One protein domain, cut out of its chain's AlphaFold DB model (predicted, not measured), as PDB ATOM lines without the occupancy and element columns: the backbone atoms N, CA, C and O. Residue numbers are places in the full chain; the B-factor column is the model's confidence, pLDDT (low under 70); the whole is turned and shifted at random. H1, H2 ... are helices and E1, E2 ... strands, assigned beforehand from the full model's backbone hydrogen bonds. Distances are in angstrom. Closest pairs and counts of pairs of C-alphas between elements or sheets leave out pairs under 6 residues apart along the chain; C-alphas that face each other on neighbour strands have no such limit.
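This is residues 98 to 177 and 222 to 252 of the 257 residues of an uncharacterized protein of Phytophthora ramorum (UniProt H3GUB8). This domain has little regular structure: loops surround a small, strongly twisted antiparallel sheet, E3 - E5 - E4, with the hairpin E1 and E2 at one end of the long axis and H1 among loops at the other. The printed part has 111 residues, with 42 in named elements, class mixed, in the order H1 E1 E2 E3 H2 E4 E5. It is compact, with a radius of gyration of the C-alphas of 14.2 A, and spans 46 by 28 by 26 A.

Look first at H1, residues 114 to 121, where every O i to N i+4 pair is within hydrogen-bond range. E1, residues 147 to 151, and E2, residues 158 to 162, form an antiparallel hairpin, with N 148 and O 161 3.0 A apart. E3, residues 171 to 174, is antiparallel to E5, residues 244 to 251, with N 172 and O 249 2.8 A apart. E4, residues 234 to 241, forms a hairpin with E5, with N 235 and O 250 2.8 A apart. H2, residues 222 to 225, too short for an O i to N i+4 pair, only grazes this sheet.

Find C-alpha 114 at (359.076, 355.633, 459.148), where H1 begins; E5 runs 21.7 A to C-alpha 251 at (343.859, 343.626, 458.240).

Residues 178 to 221 are cut out, with C-alphas 177 and 222 10.6 A apart. The link H1 to E1 is long. Residues 99 to 118 have pLDDT under 70.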
ATOM      1  N   SER A  98     337.181 338.416 462.433       77.44
ATOM      2  CA  SER A  98     338.037 338.835 463.549       77.44
ATOM      3  C   SER A  98     337.929 337.866 464.726       77.44
ATOM      4  O   SER A  98     336.865 337.287 464.984       77.44
ATOM      5  N   SER A  99     338.993 337.745 465.517       63.00
ATOM      6  CA  SER A  99     338.883 337.272 466.891       63.00
ATOM      7  C   SER A  99     338.456 338.468 467.741       63.00
ATOM      8  O   SER A  99     338.733 339.621 467.415       63.00
ATOM      9  N   LEU A 100     337.748 338.212 468.837       54.25
ATOM     10  CA  LEU A 100     337.480 339.239 469.851       54.25
ATOM     11  C   LEU A 100     338.528 339.210 470.981       54.25
ATOM     12  O   LEU A 100     338.356 339.872 472.001       54.25
ATOM     13  N   HIS A 101     339.613 338.449 470.797       35.50
ATOM     14  CA  HIS A 101     340.720 338.306 471.740       35.50
ATOM     15  C   HIS A 101     342.061 338.590 471.047       35.50
ATOM     16  O   HIS A 101     342.273 338.138 469.926       35.50
ATOM     17  N   ASP A 102     342.871 339.383 471.758       39.94
ATOM     18  CA  ASP A 102     344.206 339.946 471.490       39.94
ATOM     19  C   ASP A 102     345.071 339.307 470.391       39.94
ATOM     20  O   ASP A 102     345.239 338.097 470.355       39.94
ATOM     21  N   GLU A 103     345.723 340.137 469.571       30.69
ATOM     22  CA  GLU A 103     347.114 340.588 469.749       30.69
ATOM     23  C   GLU A 103     347.370 341.827 468.869       30.69
ATOM     24  O   GLU A 103     346.902 341.906 467.737       30.69
ATOM     25  N   VAL A 104     348.110 342.820 469.376       35.09
ATOM     26  CA  VAL A 104     348.610 343.932 468.550       35.09
ATOM     27  C   VAL A 104     349.712 343.370 467.656       35.09
ATOM     28  O   VAL A 104     350.880 343.336 468.044       35.09
ATOM     29  N   ARG A 105     349.355 342.890 466.462       39.31
ATOM     30  CA  ARG A 105     350.354 342.561 465.443       39.31
ATOM     31  C   ARG A 105     350.854 343.838 464.784       39.31
ATOM     32  O   ARG A 105     350.070 344.674 464.337       39.31
ATOM     33  N   LEU A 106     352.181 343.956 464.744       37.94
ATOM     34  CA  LEU A 106     352.910 345.031 464.078       37.94
ATOM     35  C   LEU A 106     352.317 345.282 462.681       37.94
ATOM     36  O   LEU A 106     352.073 344.313 461.957       37.94
ATOM     37  N   PRO A 107     352.103 346.548 462.281       39.19
ATOM     38  CA  PRO A 107     351.742 346.836 460.904       39.19
ATOM     39  C   PRO A 107     352.821 346.246 459.987       39.19
ATOM     40  O   PRO A 107     354.020 346.391 460.237       39.19
ATOM     41  N   SER A 108     352.420 345.519 458.949       42.53
ATOM     42  CA  SER A 108     353.361 345.078 457.921       42.53
ATOM     43  C   SER A 108     353.815 346.273 457.088       42.53
ATOM     44  O   SER A 108     353.053 347.213 456.865       42.53
ATOM     45  N   ARG A 109     355.068 346.206 456.624       43.06
ATOM     46  CA  ARG A 109     355.735 347.159 455.723       43.06
ATOM     47  C   ARG A 109     354.892 347.418 454.467       43.06
ATOM     48  O   ARG A 109     355.066 346.757 453.450       43.06
ATOM     49  N   ALA A 110     353.996 348.393 454.520       39.50
ATOM     50  CA  ALA A 110     353.323 348.925 453.347       39.50
ATOM     51  C   ALA A 110     353.677 350.408 453.234       39.50
ATOM     52  O   ALA A 110     353.115 351.225 453.951       39.50
ATOM     53  N   SER A 111     354.664 350.699 452.373       46.38
ATOM     54  CA  SER A 111     354.910 351.959 451.633       46.38
ATOM     55  C   SER A 111     354.840 353.313 452.359       46.38
ATOM     56  O   SER A 111     354.896 354.349 451.703       46.38
ATOM     57  N   ALA A 112     354.721 353.340 453.680       48.25
ATOM     58  CA  ALA A 112     354.676 354.555 454.468       48.25
ATOM     59  C   ALA A 112     356.084 354.890 454.992       48.25
ATOM     60  O   ALA A 112     356.830 353.974 455.349       48.25
ATOM     61  N   PRO A 113     356.461 356.176 455.043       56.09
ATOM     62  CA  PRO A 113     357.686 356.608 455.700       56.09
ATOM     63  C   PRO A 113     357.651 356.264 457.197       56.09
ATOM     64  O   PRO A 113     356.589 356.073 457.800       56.09
ATOM     65  N   GLU A 114     358.841 356.137 457.783       57.06
ATOM     66  CA  GLU A 114     359.076 355.633 459.148       57.06
ATOM     67  C   GLU A 114     358.273 356.377 460.237       57.06
ATOM     68  O   GLU A 114     357.899 355.789 461.252       57.06
ATOM     69  N   ASP A 115     357.952 357.652 460.025       53.66
ATOM     70  CA  ASP A 115     357.173 358.503 460.931       53.66
ATOM     71  C   ASP A 115     355.675 358.141 460.967       53.66
ATOM     72  O   ASP A 115     355.079 358.059 462.045       53.66
ATOM     73  N   VAL A 116     355.069 357.830 459.816       58.50
ATOM     74  CA  VAL A 116     353.693 357.299 459.744       58.50
ATOM     75  C   VAL A 116     353.619 355.928 460.416       58.50
ATOM     76  O   VAL A 116     352.660 355.628 461.133       58.50
ATOM     77  N   PHE A 117     354.656 355.110 460.232       63.31
ATOM     78  CA  PHE A 117     354.765 353.813 460.891       63.31
ATOM     79  C   PHE A 117     354.900 353.955 462.413       63.31
ATOM     80  O   PHE A 117     354.283 353.194 463.161       63.31
ATOM     81  N   ALA A 118     355.645 354.955 462.893       68.75
ATOM     82  CA  ALA A 118     355.777 355.237 464.320       68.75
ATOM     83  C   ALA A 118     354.430 355.595 464.972       68.75
ATOM     84  O   ALA A 118     354.123 355.066 466.039       68.75
ATOM     85  N   LEU A 119     353.593 356.415 464.326       74.44
ATOM     86  CA  LEU A 119     352.249 356.725 464.835       74.44
ATOM     87  C   LEU A 119     351.344 355.485 464.868       74.44
ATOM     88  O   LEU A 119     350.712 355.218 465.892       74.44
ATOM     89  N   ALA A 120     351.350 354.686 463.797       74.69
ATOM     90  CA  ALA A 120     350.588 353.439 463.736       74.69
ATOM     91  C   ALA A 120     350.986 352.465 464.864       74.69
ATOM     92  O   ALA A 120     350.125 351.855 465.496       74.69
ATOM     93  N   ARG A 121     352.285 352.369 465.189       78.38
ATOM     94  CA  ARG A 121     352.793 351.552 466.312       78.38
ATOM     95  C   ARG A 121     352.339 352.038 467.686       78.38
ATOM     96  O   ARG A 121     352.317 351.246 468.622       78.38
ATOM     97  N   MET A 122     351.997 353.316 467.810       84.50
ATOM     98  CA  MET A 122     351.529 353.926 469.054       84.50
ATOM     99  C   MET A 122     349.997 353.954 469.157       84.50
ATOM    100  O   MET A 122     349.467 354.627 470.039       84.50
ATOM    101  N   ASN A 123     349.281 353.238 468.278       87.94
ATOM    102  CA  ASN A 123     347.820 353.290 468.153       87.94
ATOM    103  C   ASN A 123     347.299 354.718 467.908       87.94
ATOM    104  O   ASN A 123     346.241 355.112 468.406       87.94
ATOM    105  N   VAL A 124     348.050 355.511 467.141       89.19
ATOM    106  CA  VAL A 124     347.655 356.858 466.732       89.19
ATOM    107  C   VAL A 124     347.322 356.846 465.252       89.19
ATOM    108  O   VAL A 124     348.204 356.674 464.414       89.19
ATOM    109  N   PHE A 125     346.048 357.055 464.922       90.25
ATOM    110  CA  PHE A 125     345.620 357.174 463.529       90.25
ATOM    111  C   PHE A 125     346.030 358.533 462.951       90.25
ATOM    112  O   PHE A 125     346.092 359.545 463.657       90.25
ATOM    113  N   CYS A 126     346.271 358.581 461.647       89.00
ATOM    114  CA  CYS A 126     346.639 359.804 460.945       89.00
ATOM    115  C   CYS A 126     345.413 360.653 460.571       89.00
ATOM    116  O   CYS A 126     344.353 360.144 460.208       89.00
ATOM    117  N   ASN A 127     345.575 361.974 460.612       88.50
ATOM    118  CA  ASN A 127     344.633 362.947 460.058       88.50
ATOM    119  C   ASN A 127     345.402 364.029 459.280       88.50
ATOM    120  O   ASN A 127     346.632 364.013 459.254       88.50
ATOM    121  N   ILE A 128     344.687 364.977 458.667       88.69
ATOM    122  CA  ILE A 128     345.290 366.052 457.861       88.69
ATOM    123  C   ILE A 128     346.310 366.912 458.631       88.69
ATOM    124  O   ILE A 128     347.212 367.470 458.027       88.69
ATOM    125  N   ASN A 129     346.213 366.986 459.963       88.69
ATOM    126  CA  ASN A 129     347.079 367.835 460.783       88.69
ATOM    127  C   ASN A 129     348.404 367.162 461.174       88.69
ATOM    128  O   ASN A 129     349.342 367.863 461.542       88.69
ATOM    129  N   CYS A 130     348.481 365.828 461.163       85.25
ATOM    130  CA  CYS A 130     349.673 365.084 461.600       85.25
ATOM    131  C   CYS A 130     350.273 364.175 460.523       85.25
ATOM    132  O   CYS A 130     351.275 363.510 460.772       85.25
ATOM    133  N   CYS A 131     349.649 364.101 459.349       84.19
ATOM    134  CA  CYS A 131     350.096 363.257 458.254       84.19
ATOM    135  C   CYS A 131     350.835 364.098 457.206       84.19
ATOM    136  O   CYS A 131     350.227 365.022 456.666       84.19
ATOM    137  N   PRO A 132     352.075 363.742 456.822       84.25
ATOM    138  CA  PRO A 132     352.800 364.434 455.752       84.25
ATOM    139  C   PRO A 132     352.166 364.253 454.357       84.25
ATOM    140  O   PRO A 132     352.599 364.882 453.401       84.25
ATOM    141  N   TYR A 133     351.137 363.404 454.239       83.56
ATOM    142  CA  TYR A 133     350.393 363.119 453.008       83.56
ATOM    143  C   TYR A 133     348.942 363.618 453.061       83.56
ATOM    144  O   TYR A 133     348.047 362.958 452.534       83.56
ATOM    145  N   ASP A 134     348.666 364.716 453.769       84.00
ATOM    146  CA  ASP A 134     347.323 365.313 453.887       84.00
ATOM    147  C   ASP A 134     346.242 364.345 454.411       84.00
ATOM    148  O   ASP A 134     345.063 364.432 454.068       84.00
ATOM    149  N   GLY A 135     346.642 363.369 455.228       78.94
ATOM    150  CA  GLY A 135     345.751 362.333 455.760       78.94
ATOM    151  C   GLY A 135     345.474 361.169 454.804       78.94
ATOM    152  O   GLY A 135     344.673 360.303 455.140       78.94
ATOM    153  N   LYS A 136     346.145 361.108 453.646       80.06
ATOM    154  CA  LYS A 136     345.978 360.051 452.628       80.06
ATOM    155  C   LYS A 136     346.910 358.848 452.812       80.06
ATOM    156  O   LYS A 136     346.980 357.984 451.944       80.06
ATOM    157  N   CYS A 137     347.663 358.788 453.908       80.75
ATOM    158  CA  CYS A 137     348.475 357.612 454.211       80.75
ATOM    159  C   CYS A 137     347.597 356.418 454.628       80.75
ATOM    160  O   CYS A 137     346.478 356.603 455.104       80.75
ATOM    161  N   GLY A 138     348.145 355.202 454.566       78.31
ATOM    162  CA  GLY A 138     347.437 353.971 454.954       78.31
ATOM    163  C   GLY A 138     347.045 353.851 456.437       78.31
ATOM    164  O   GLY A 138     346.374 352.893 456.793       78.31
ATOM    165  N   ASN A 139     347.443 354.805 457.288       83.38
ATOM    166  CA  ASN A 139     347.079 354.891 458.711       83.38
ATOM    167  C   ASN A 139     345.923 355.889 458.973       83.38
ATOM    168  O   ASN A 139     345.651 356.263 460.115       83.38
ATOM    169  N   GLY A 140     345.295 356.423 457.921       85.62
ATOM    170  CA  GLY A 140     344.138 357.310 458.030       85.62
ATOM    171  C   GLY A 140     342.834 356.546 458.273       85.62
ATOM    172  O   GLY A 140     342.674 355.410 457.839       85.62
ATOM    173  N   LEU A 141     341.871 357.197 458.932       87.62
ATOM    174  CA  LEU A 141     340.508 356.678 459.088       87.62
ATOM    175  C   LEU A 141     339.686 357.003 457.835       87.62
ATOM    176  O   LEU A 141     338.966 358.003 457.807       87.62
ATOM    177  N   ALA A 142     339.836 356.191 456.795       84.06
ATOM    178  CA  ALA A 142     339.049 356.275 455.569       84.06
ATOM    179  C   ALA A 142     338.280 354.969 455.348       84.06
ATOM    180  O   ALA A 142     338.787 353.892 455.652       84.06
ATOM    181  N   GLU A 143     337.063 355.078 454.814       88.12
ATOM    182  CA  GLU A 143     336.279 353.919 454.390       88.12
ATOM    183  C   GLU A 143     336.931 353.304 453.146       88.12
ATOM    184  O   GLU A 143     337.149 353.987 452.142       88.12
ATOM    185  N   SER A 144     337.275 352.021 453.227       89.88
ATOM    186  CA  SER A 144     337.856 351.252 452.130       89.88
ATOM    187  C   SER A 144     336.759 350.673 451.243       89.88
ATOM    188  O   SER A 144     335.841 349.999 451.708       89.88
ATOM    189  N   ASP A 145     336.905 350.858 449.937       92.06
ATOM    190  CA  ASP A 145     336.082 350.233 448.898       92.06
ATOM    191  C   ASP A 145     336.456 348.762 448.635       92.06
ATOM    192  O   ASP A 145     335.731 348.034 447.950       92.06
ATOM    193  N   LYS A 146     337.544 348.276 449.249       92.94
ATOM    194  CA  LYS A 146     338.033 346.895 449.124       92.94
ATOM    195  C   LYS A 146     337.199 345.861 449.865       92.94
ATOM    196  O   LYS A 146     337.564 344.685 449.887       92.94
ATOM    197  N   VAL A 147     336.097 346.256 450.489       94.56
ATOM    198  CA  VAL A 147     335.222 345.364 451.248       94.56
ATOM    199  C   VAL A 147     333.771 345.576 450.862       94.56
ATOM    200  O   VAL A 147     333.334 346.689 450.584       94.56
ATOM    201  N   ARG A 148     332.999 344.490 450.825       94.88
ATOM    202  CA  ARG A 148     331.566 344.536 450.508       94.88
ATOM    203  C   ARG A 148     330.775 343.648 451.449       94.88
ATOM    204  O   ARG A 148     331.258 342.616 451.909       94.88
ATOM    205  N   LEU A 149     329.533 344.038 451.702       94.31
ATOM    206  CA  LEU A 149     328.586 343.233 452.458       94.31
ATOM    207  C   LEU A 149     327.947 342.186 451.542       94.31
ATOM    208  O   LEU A 149     327.363 342.525 450.513       94.31
ATOM    209  N   MET A 150     328.012 340.919 451.938       93.81
ATOM    210  CA  MET A 150     327.349 339.823 451.238       93.81
ATOM    211  C   MET A 150     326.519 338.976 452.197       93.81
ATOM    212  O   MET A 150     326.771 338.913 453.401       93.81
ATOM    213  N   ARG A 151     325.499 338.314 451.646       93.88
ATOM    214  CA  ARG A 151     324.713 337.315 452.363       93.88
ATOM    215  C   ARG A 151     325.273 335.937 452.051       93.88
ATOM    216  O   ARG A 151     325.325 335.538 450.893       93.88
ATOM    217  N   ASN A 152     325.637 335.200 453.091       88.00
ATOM    218  CA  ASN A 152     325.948 333.788 452.974       88.00
ATOM    219  C   ASN A 152     324.670 333.039 452.568       88.00
ATOM    220  O   ASN A 152     323.673 333.077 453.287       88.00
ATOM    221  N   THR A 153     324.684 332.378 451.415       88.88
ATOM    222  CA  THR A 153     323.513 331.688 450.851       88.88
ATOM    223  C   THR A 153     323.060 330.507 451.705       88.88
ATOM    224  O   THR A 153     321.865 330.242 451.798       88.88
ATOM    225  N   ARG A 154     323.994 329.837 452.390       89.12
ATOM    226  CA  ARG A 154     323.717 328.676 453.242       89.12
ATOM    227  C   ARG A 154     323.127 329.069 454.592       89.12
ATOM    228  O   ARG A 154     322.149 328.481 455.036       89.12
ATOM    229  N   THR A 155     323.725 330.043 455.273       86.75
ATOM    230  CA  THR A 155     323.312 330.434 456.636       86.75
ATOM    231  C   THR A 155     322.356 331.620 456.653       86.75
ATOM    232  O   THR A 155     321.853 331.988 457.714       86.75
ATOM    233  N   SER A 156     322.133 332.263 455.502       88.50
ATOM    234  CA  SER A 156     321.447 333.553 455.374       88.50
ATOM    235  C   SER A 156     322.057 334.684 456.215       88.50
ATOM    236  O   SER A 156     321.466 335.764 456.294       88.50
ATOM    237  N   SER A 157     323.233 334.486 456.822       87.12
ATOM    238  CA  SER A 157     323.907 335.506 457.623       87.12
ATOM    239  C   SER A 157     324.591 336.531 456.728       87.12
ATOM    240  O   SER A 157     325.098 336.197 455.658       87.12
ATOM    241  N   LEU A 158     324.625 337.783 457.171       91.56
ATOM    242  CA  LEU A 158     325.438 338.810 456.532       91.56
ATOM    243  C   LEU A 158     326.901 338.659 456.961       91.56
ATOM    244  O   LEU A 158     327.182 338.196 458.065       91.56
ATOM    245  N   GLY A 159     327.820 339.028 456.080       91.62
ATOM    246  CA  GLY A 159     329.249 339.039 456.354       91.62
ATOM    247  C   GLY A 159     329.979 339.965 455.397       91.62
ATOM    248  O   GLY A 159     329.504 340.223 454.288       91.62
ATOM    249  N   LEU A 160     331.126 340.470 455.834       93.56
ATOM    250  CA  LEU A 160     332.021 341.210 454.956       93.56
ATOM    251  C   LEU A 160     332.879 340.258 454.143       93.56
ATOM    252  O   LEU A 160     333.333 339.232 454.645       93.56
ATOM    253  N   VAL A 161     333.105 340.629 452.893       93.88
ATOM    254  CA  VAL A 161     334.001 339.929 451.984       93.88
ATOM    255  C   VAL A 161     334.988 340.898 451.359       93.88
ATOM    256  O   VAL A 161     334.678 342.084 451.210       93.88
ATOM    257  N   ALA A 162     336.149 340.391 450.951       94.25
ATOM    258  CA  ALA A 162     337.074 341.184 450.156       94.25
ATOM    259  C   ALA A 162     336.487 341.435 448.755       94.25
ATOM    260  O   ALA A 162     336.033 340.529 448.054       94.25
ATOM    261  N   ALA A 163     336.457 342.701 448.359       94.25
ATOM    262  CA  ALA A 163     336.130 343.151 447.017       94.25
ATOM    263  C   ALA A 163     337.372 343.284 446.139       94.25
ATOM    264  O   ALA A 163     337.230 343.312 444.925       94.25
ATOM    265  N   GLU A 164     338.554 343.348 446.738       94.00
ATOM    266  CA  GLU A 164     339.861 343.426 446.092       94.00
ATOM    267  C   GLU A 164     340.905 342.792 447.012       94.00
ATOM    268  O   GLU A 164     340.601 342.459 448.158       94.00
ATOM    269  N   ASP A 165     342.142 342.674 446.535       93.00
ATOM    270  CA  ASP A 165     343.250 342.258 447.382       93.00
ATOM    271  C   ASP A 165     343.527 343.303 448.476       93.00
ATOM    272  O   ASP A 165     343.753 344.500 448.231       93.00
ATOM    273  N   ILE A 166     343.537 342.824 449.714       91.00
ATOM    274  CA  ILE A 166     343.795 343.614 450.912       91.00
ATOM    275  C   ILE A 166     345.196 343.255 451.399       91.00
ATOM    276  O   ILE A 166     345.485 342.099 451.719       91.00
ATOM    277  N   GLY A 167     346.076 344.253 451.454       88.50
ATOM    278  CA  GLY A 167     347.399 344.089 452.054       88.50
ATOM    279  C   GLY A 167     347.283 343.956 453.569       88.50
ATOM    280  O   GLY A 167     346.328 344.454 454.153       88.50
ATOM    281  N   ALA A 168     348.250 343.309 454.216       86.69
ATOM    282  CA  ALA A 168     348.312 343.284 455.674       86.69
ATOM    283  C   ALA A 168     348.565 344.701 456.240       86.69
ATOM    284  O   ALA A 168     349.225 345.532 455.607       86.69
ATOM    285  N   GLY A 169     348.030 344.984 457.428       84.69
ATOM    286  CA  GLY A 169     348.134 346.282 458.096       84.69
ATOM    287  C   GLY A 169     347.298 347.399 457.467       84.69
ATOM    288  O   GLY A 169     347.444 348.549 457.872       84.69
ATOM    289  N   GLN A 170     346.443 347.091 456.489       87.25
ATOM    290  CA  GLN A 170     345.592 348.073 455.827       87.25
ATOM    291  C   GLN A 170     344.346 348.346 456.678       87.25
ATOM    292  O   GLN A 170     343.589 347.425 456.993       87.25
ATOM    293  N   VAL A 171     344.119 349.618 457.016       90.88
ATOM    294  CA  VAL A 171     342.869 350.066 457.643       90.88
ATOM    295  C   VAL A 171     341.731 349.895 456.636       90.88
ATOM    296  O   VAL A 171     341.822 350.359 455.497       90.88
ATOM    297  N   LEU A 172     340.681 349.183 457.041       92.75
ATOM    298  CA  LEU A 172     339.508 348.912 456.217       92.75
ATOM    299  C   LEU A 172     338.424 349.955 456.443       92.75
ATOM    300  O   LEU A 172     337.905 350.489 455.477       92.75
ATOM    301  N   ASP A 173     338.068 350.228 457.694       93.88
ATOM    302  CA  ASP A 173     337.099 351.261 458.065       93.88
ATOM    303  C   ASP A 173     337.052 351.390 459.602       93.88
ATOM    304  O   ASP A 173     337.710 350.647 460.337       93.88
ATOM    305  N   GLN A 174     336.250 352.320 460.107       94.94
ATOM    306  CA  GLN A 174     335.945 352.509 461.516       94.94
ATOM    307  C   GLN A 174     334.783 351.622 461.987       94.94
ATOM    308  O   GLN A 174     333.752 351.476 461.324       94.94
ATOM    309  N   TYR A 175     334.887 351.104 463.210       95.19
ATOM    310  CA  TYR A 175     333.745 350.532 463.914       95.19
ATOM    311  C   TYR A 175     332.888 351.646 464.524       95.19
ATOM    312  O   TYR A 175     333.091 352.078 465.660       95.19
ATOM    313  N   LEU A 176     331.950 352.157 463.729       94.75
ATOM    314  CA  LEU A 176     331.052 353.240 464.129       94.75
ATOM    315  C   LEU A 176     329.912 352.749 465.030       94.75
ATOM    316  O   LEU A 176     329.451 351.616 464.908       94.75
ATOM    317  N   GLY A 177     329.431 353.644 465.889       94.38
ATOM    318  CA  GLY A 177     328.277 353.439 466.756       94.38
ATOM    319  C   GLY A 177     328.208 354.489 467.863       94.38
ATOM    320  O   GLY A 177     329.038 355.400 467.930       94.38
ATOM    321  N   MET A 222     329.533 349.584 458.197       93.38
ATOM    322  CA  MET A 222     329.580 348.244 457.598       93.38
ATOM    323  C   MET A 222     330.395 347.249 458.447       93.38
ATOM    324  O   MET A 222     330.056 346.065 458.513       93.38
ATOM    325  N   MET A 223     331.386 347.744 459.196       95.00
ATOM    326  CA  MET A 223     332.242 346.951 460.086       95.00
ATOM    327  C   MET A 223     331.505 346.177 461.182       95.00
ATOM    328  O   MET A 223     332.041 345.199 461.704       95.00
ATOM    329  N   ARG A 224     330.251 346.525 461.502       93.44
ATOM    330  CA  ARG A 224     329.438 345.739 462.447       93.44
ATOM    331  C   ARG A 224     329.154 344.307 461.978       93.44
ATOM    332  O   ARG A 224     328.819 343.461 462.800       93.44
ATOM    333  N   PHE A 225     329.299 344.035 460.679       92.94
ATOM    334  CA  PHE A 225     329.075 342.720 460.069       92.94
ATOM    335  C   PHE A 225     330.355 341.893 459.874       92.94
ATOM    336  O   PHE A 225     330.316 340.859 459.204       92.94
ATOM    337  N   VAL A 226     331.493 342.324 460.432       92.81
ATOM    338  CA  VAL A 226     332.684 341.467 460.521       92.81
ATOM    339  C   VAL A 226     332.327 340.241 461.355       92.81
ATOM    340  O   VAL A 226     331.871 340.352 462.496       92.81
ATOM    341  N   ASN A 227     332.516 339.060 460.774       90.12
ATOM    342  CA  ASN A 227     332.185 337.816 461.450       90.12
ATOM    343  C   ASN A 227     333.265 337.430 462.462       90.12
ATOM    344  O   ASN A 227     334.375 337.953 462.468       90.12
ATOM    345  N   HIS A 228     332.938 336.486 463.334       87.69
ATOM    346  CA  HIS A 228     333.921 335.904 464.234       87.69
ATOM    347  C   HIS A 228     334.683 334.761 463.551       87.69
ATOM    348  O   HIS A 228     334.058 333.914 462.912       87.69
ATOM    349  N   SER A 229     336.001 334.698 463.748       87.81
ATOM    350  CA  SER A 229     336.840 333.546 463.395       87.81
ATOM    351  C   SER A 229     337.828 333.234 464.520       87.81
ATOM    352  O   SER A 229     338.248 334.126 465.259       87.81
ATOM    353  N   CYS A 230     338.192 331.956 464.646       88.38
ATOM    354  CA  CYS A 230     339.305 331.507 465.489       88.38
ATOM    355  C   CYS A 230     340.666 331.738 464.811       88.38
ATOM    356  O   CYS A 230     341.686 331.784 465.489       88.38
ATOM    357  N   GLU A 231     340.664 331.920 463.490       88.44
ATOM    358  CA  GLU A 231     341.813 332.299 462.673       88.44
ATOM    359  C   GLU A 231     341.443 333.581 461.914       88.44
ATOM    360  O   GLU A 231     340.878 333.529 460.815       88.44
ATOM    361  N   PRO A 232     341.576 334.746 462.564       90.75
ATOM    362  CA  PRO A 232     341.134 336.002 461.987       90.75
ATOM    363  C   PRO A 232     342.142 336.596 461.014       90.75
ATOM    364  O   PRO A 232     343.352 336.455 461.176       90.75
ATOM    365  N   VAL A 233     341.614 337.344 460.049       92.50
ATOM    366  CA  VAL A 233     342.403 338.102 459.063       92.50
ATOM    367  C   VAL A 233     342.286 339.614 459.254       92.50
ATOM    368  O   VAL A 233     342.908 340.385 458.524       92.50
ATOM    369  N   VAL A 234     341.493 340.045 460.239       92.94
ATOM    370  CA  VAL A 234     341.348 341.437 460.669       92.94
ATOM    371  C   VAL A 234     341.342 341.541 462.191       92.94
ATOM    372  O   VAL A 234     340.907 340.613 462.872       92.94
ATOM    373  N   ASP A 235     341.770 342.697 462.687       92.00
ATOM    374  CA  ASP A 235     341.781 343.081 464.093       92.00
ATOM    375  C   ASP A 235     340.925 344.335 464.306       92.00
ATOM    376  O   ASP A 235     340.933 345.254 463.485       92.00
ATOM    377  N   PHE A 236     340.266 344.414 465.460       93.38
ATOM    378  CA  PHE A 236     339.717 345.664 465.984       93.38
ATOM    379  C   PHE A 236     340.782 346.381 466.817       93.38
ATOM    380  O   PHE A 236     341.202 345.850 467.855       93.38
ATOM    381  N   ARG A 237     341.211 347.578 466.405       91.75
ATOM    382  CA  ARG A 237     342.254 348.338 467.115       91.75
ATOM    383  C   ARG A 237     341.694 349.619 467.693       91.75
ATOM    384  O   ARG A 237     341.142 350.450 466.984       91.75
ATOM    385  N   GLU A 238     341.854 349.785 469.000       92.94
ATOM    386  CA  GLU A 238     341.590 351.065 469.648       92.94
ATOM    387  C   GLU A 238     342.680 352.049 469.278       92.94
ATOM    388  O   GLU A 238     343.842 351.833 469.612       92.94
ATOM    389  N   VAL A 239     342.286 353.126 468.612       92.38
ATOM    390  CA  VAL A 239     343.191 354.166 468.139       92.38
ATOM    391  C   VAL A 239     342.742 355.532 468.633       92.38
ATOM    392  O   VAL A 239     341.544 355.799 468.796       92.38
ATOM    393  N   ALA A 240     343.706 356.416 468.878       92.38
ATOM    394  CA  ALA A 240     343.447 357.751 469.392       92.38
ATOM    395  C   ALA A 240     344.279 358.816 468.677       92.38
ATOM    396  O   ALA A 240     345.457 358.626 468.405       92.38
ATOM    397  N   ASN A 241     343.680 359.973 468.413       91.25
ATOM    398  CA  ASN A 241     344.403 361.159 467.965       91.25
ATOM    399  C   ASN A 241     343.807 362.386 468.664       91.25
ATOM    400  O   ASN A 241     342.622 362.708 468.507       91.25
ATOM    401  N   GLY A 242     344.622 363.043 469.492       89.19
ATOM    402  CA  GLY A 242     344.168 364.111 470.375       89.19
ATOM    403  C   GLY A 242     343.105 363.610 471.356       89.19
ATOM    404  O   GLY A 242     343.334 362.671 472.108       89.19
ATOM    405  N   ARG A 243     341.925 364.241 471.346       86.81
ATOM    406  CA  ARG A 243     340.791 363.878 472.221       86.81
ATOM    407  C   ARG A 243     339.844 362.842 471.608       86.81
ATOM    408  O   ARG A 243     338.837 362.503 472.225       86.81
ATOM    409  N   ARG A 244     340.108 362.392 470.378       89.19
ATOM    410  CA  ARG A 244     339.251 361.435 469.677       89.19
ATOM    411  C   ARG A 244     339.819 360.034 469.847       89.19
ATOM    412  O   ARG A 244     340.867 359.741 469.284       89.19
ATOM    413  N   THR A 245     339.077 359.185 470.548       90.75
ATOM    414  CA  THR A 245     339.330 357.742 470.652       90.75
ATOM    415  C   THR A 245     338.260 356.992 469.876       90.75
ATOM    416  O   THR A 245     337.082 357.351 469.918       90.75
ATOM    417  N   THR A 246     338.659 355.964 469.143       92.62
ATOM    418  CA  THR A 246     337.761 355.155 468.321       92.62
ATOM    419  C   THR A 246     338.345 353.761 468.110       92.62
ATOM    420  O   THR A 246     339.402 353.448 468.656       92.62
ATOM    421  N   VAL A 247     337.647 352.923 467.349       94.62
ATOM    422  CA  VAL A 247     338.121 351.603 466.955       94.62
ATOM    423  C   VAL A 247     338.160 351.519 465.438       94.62
ATOM    424  O   VAL A 247     337.137 351.746 464.792       94.62
ATOM    425  N   ASP A 248     339.319 351.199 464.874       94.00
ATOM    426  CA  ASP A 248     339.433 350.822 463.468       94.00
ATOM    427  C   ASP A 248     339.366 349.302 463.289       94.00
ATOM    428  O   ASP A 248     339.525 348.527 464.240       94.00
ATOM    429  N   VAL A 249     339.072 348.886 462.061       94.19
ATOM    430  CA  VAL A 249     339.204 347.506 461.606       94.19
ATOM    431  C   VAL A 249     340.369 347.458 460.641       94.19
ATOM    432  O   VAL A 249     340.317 348.065 459.572       94.19
ATOM    433  N   THR A 250     341.409 346.720 461.005       91.75
ATOM    434  CA  THR A 250     342.656 346.652 460.242       91.75
ATOM    435  C   THR A 250     342.963 345.214 459.866       91.75
ATOM    436  O   THR A 250     342.812 344.316 460.688       91.75
ATOM    437  N   SER A 251     343.410 344.964 458.637       91.19
ATOM    438  CA  SER A 251     343.859 343.626 458.240       91.19
ATOM    439  C   SER A 251     345.106 343.197 459.014       91.19
ATOM    440  O   SER A 251     346.087 343.933 459.131       91.19
ATOM    441  N   SER A 252     345.089 341.977 459.541       88.19
ATOM    442  CA  SER A 252     346.237 341.370 460.226       88.19
ATOM    443  C   SER A 252     347.099 340.535 459.273       88.19
ATOM    444  O   SER A 252     348.279 340.306 459.540       88.19
TER     445      SER A 252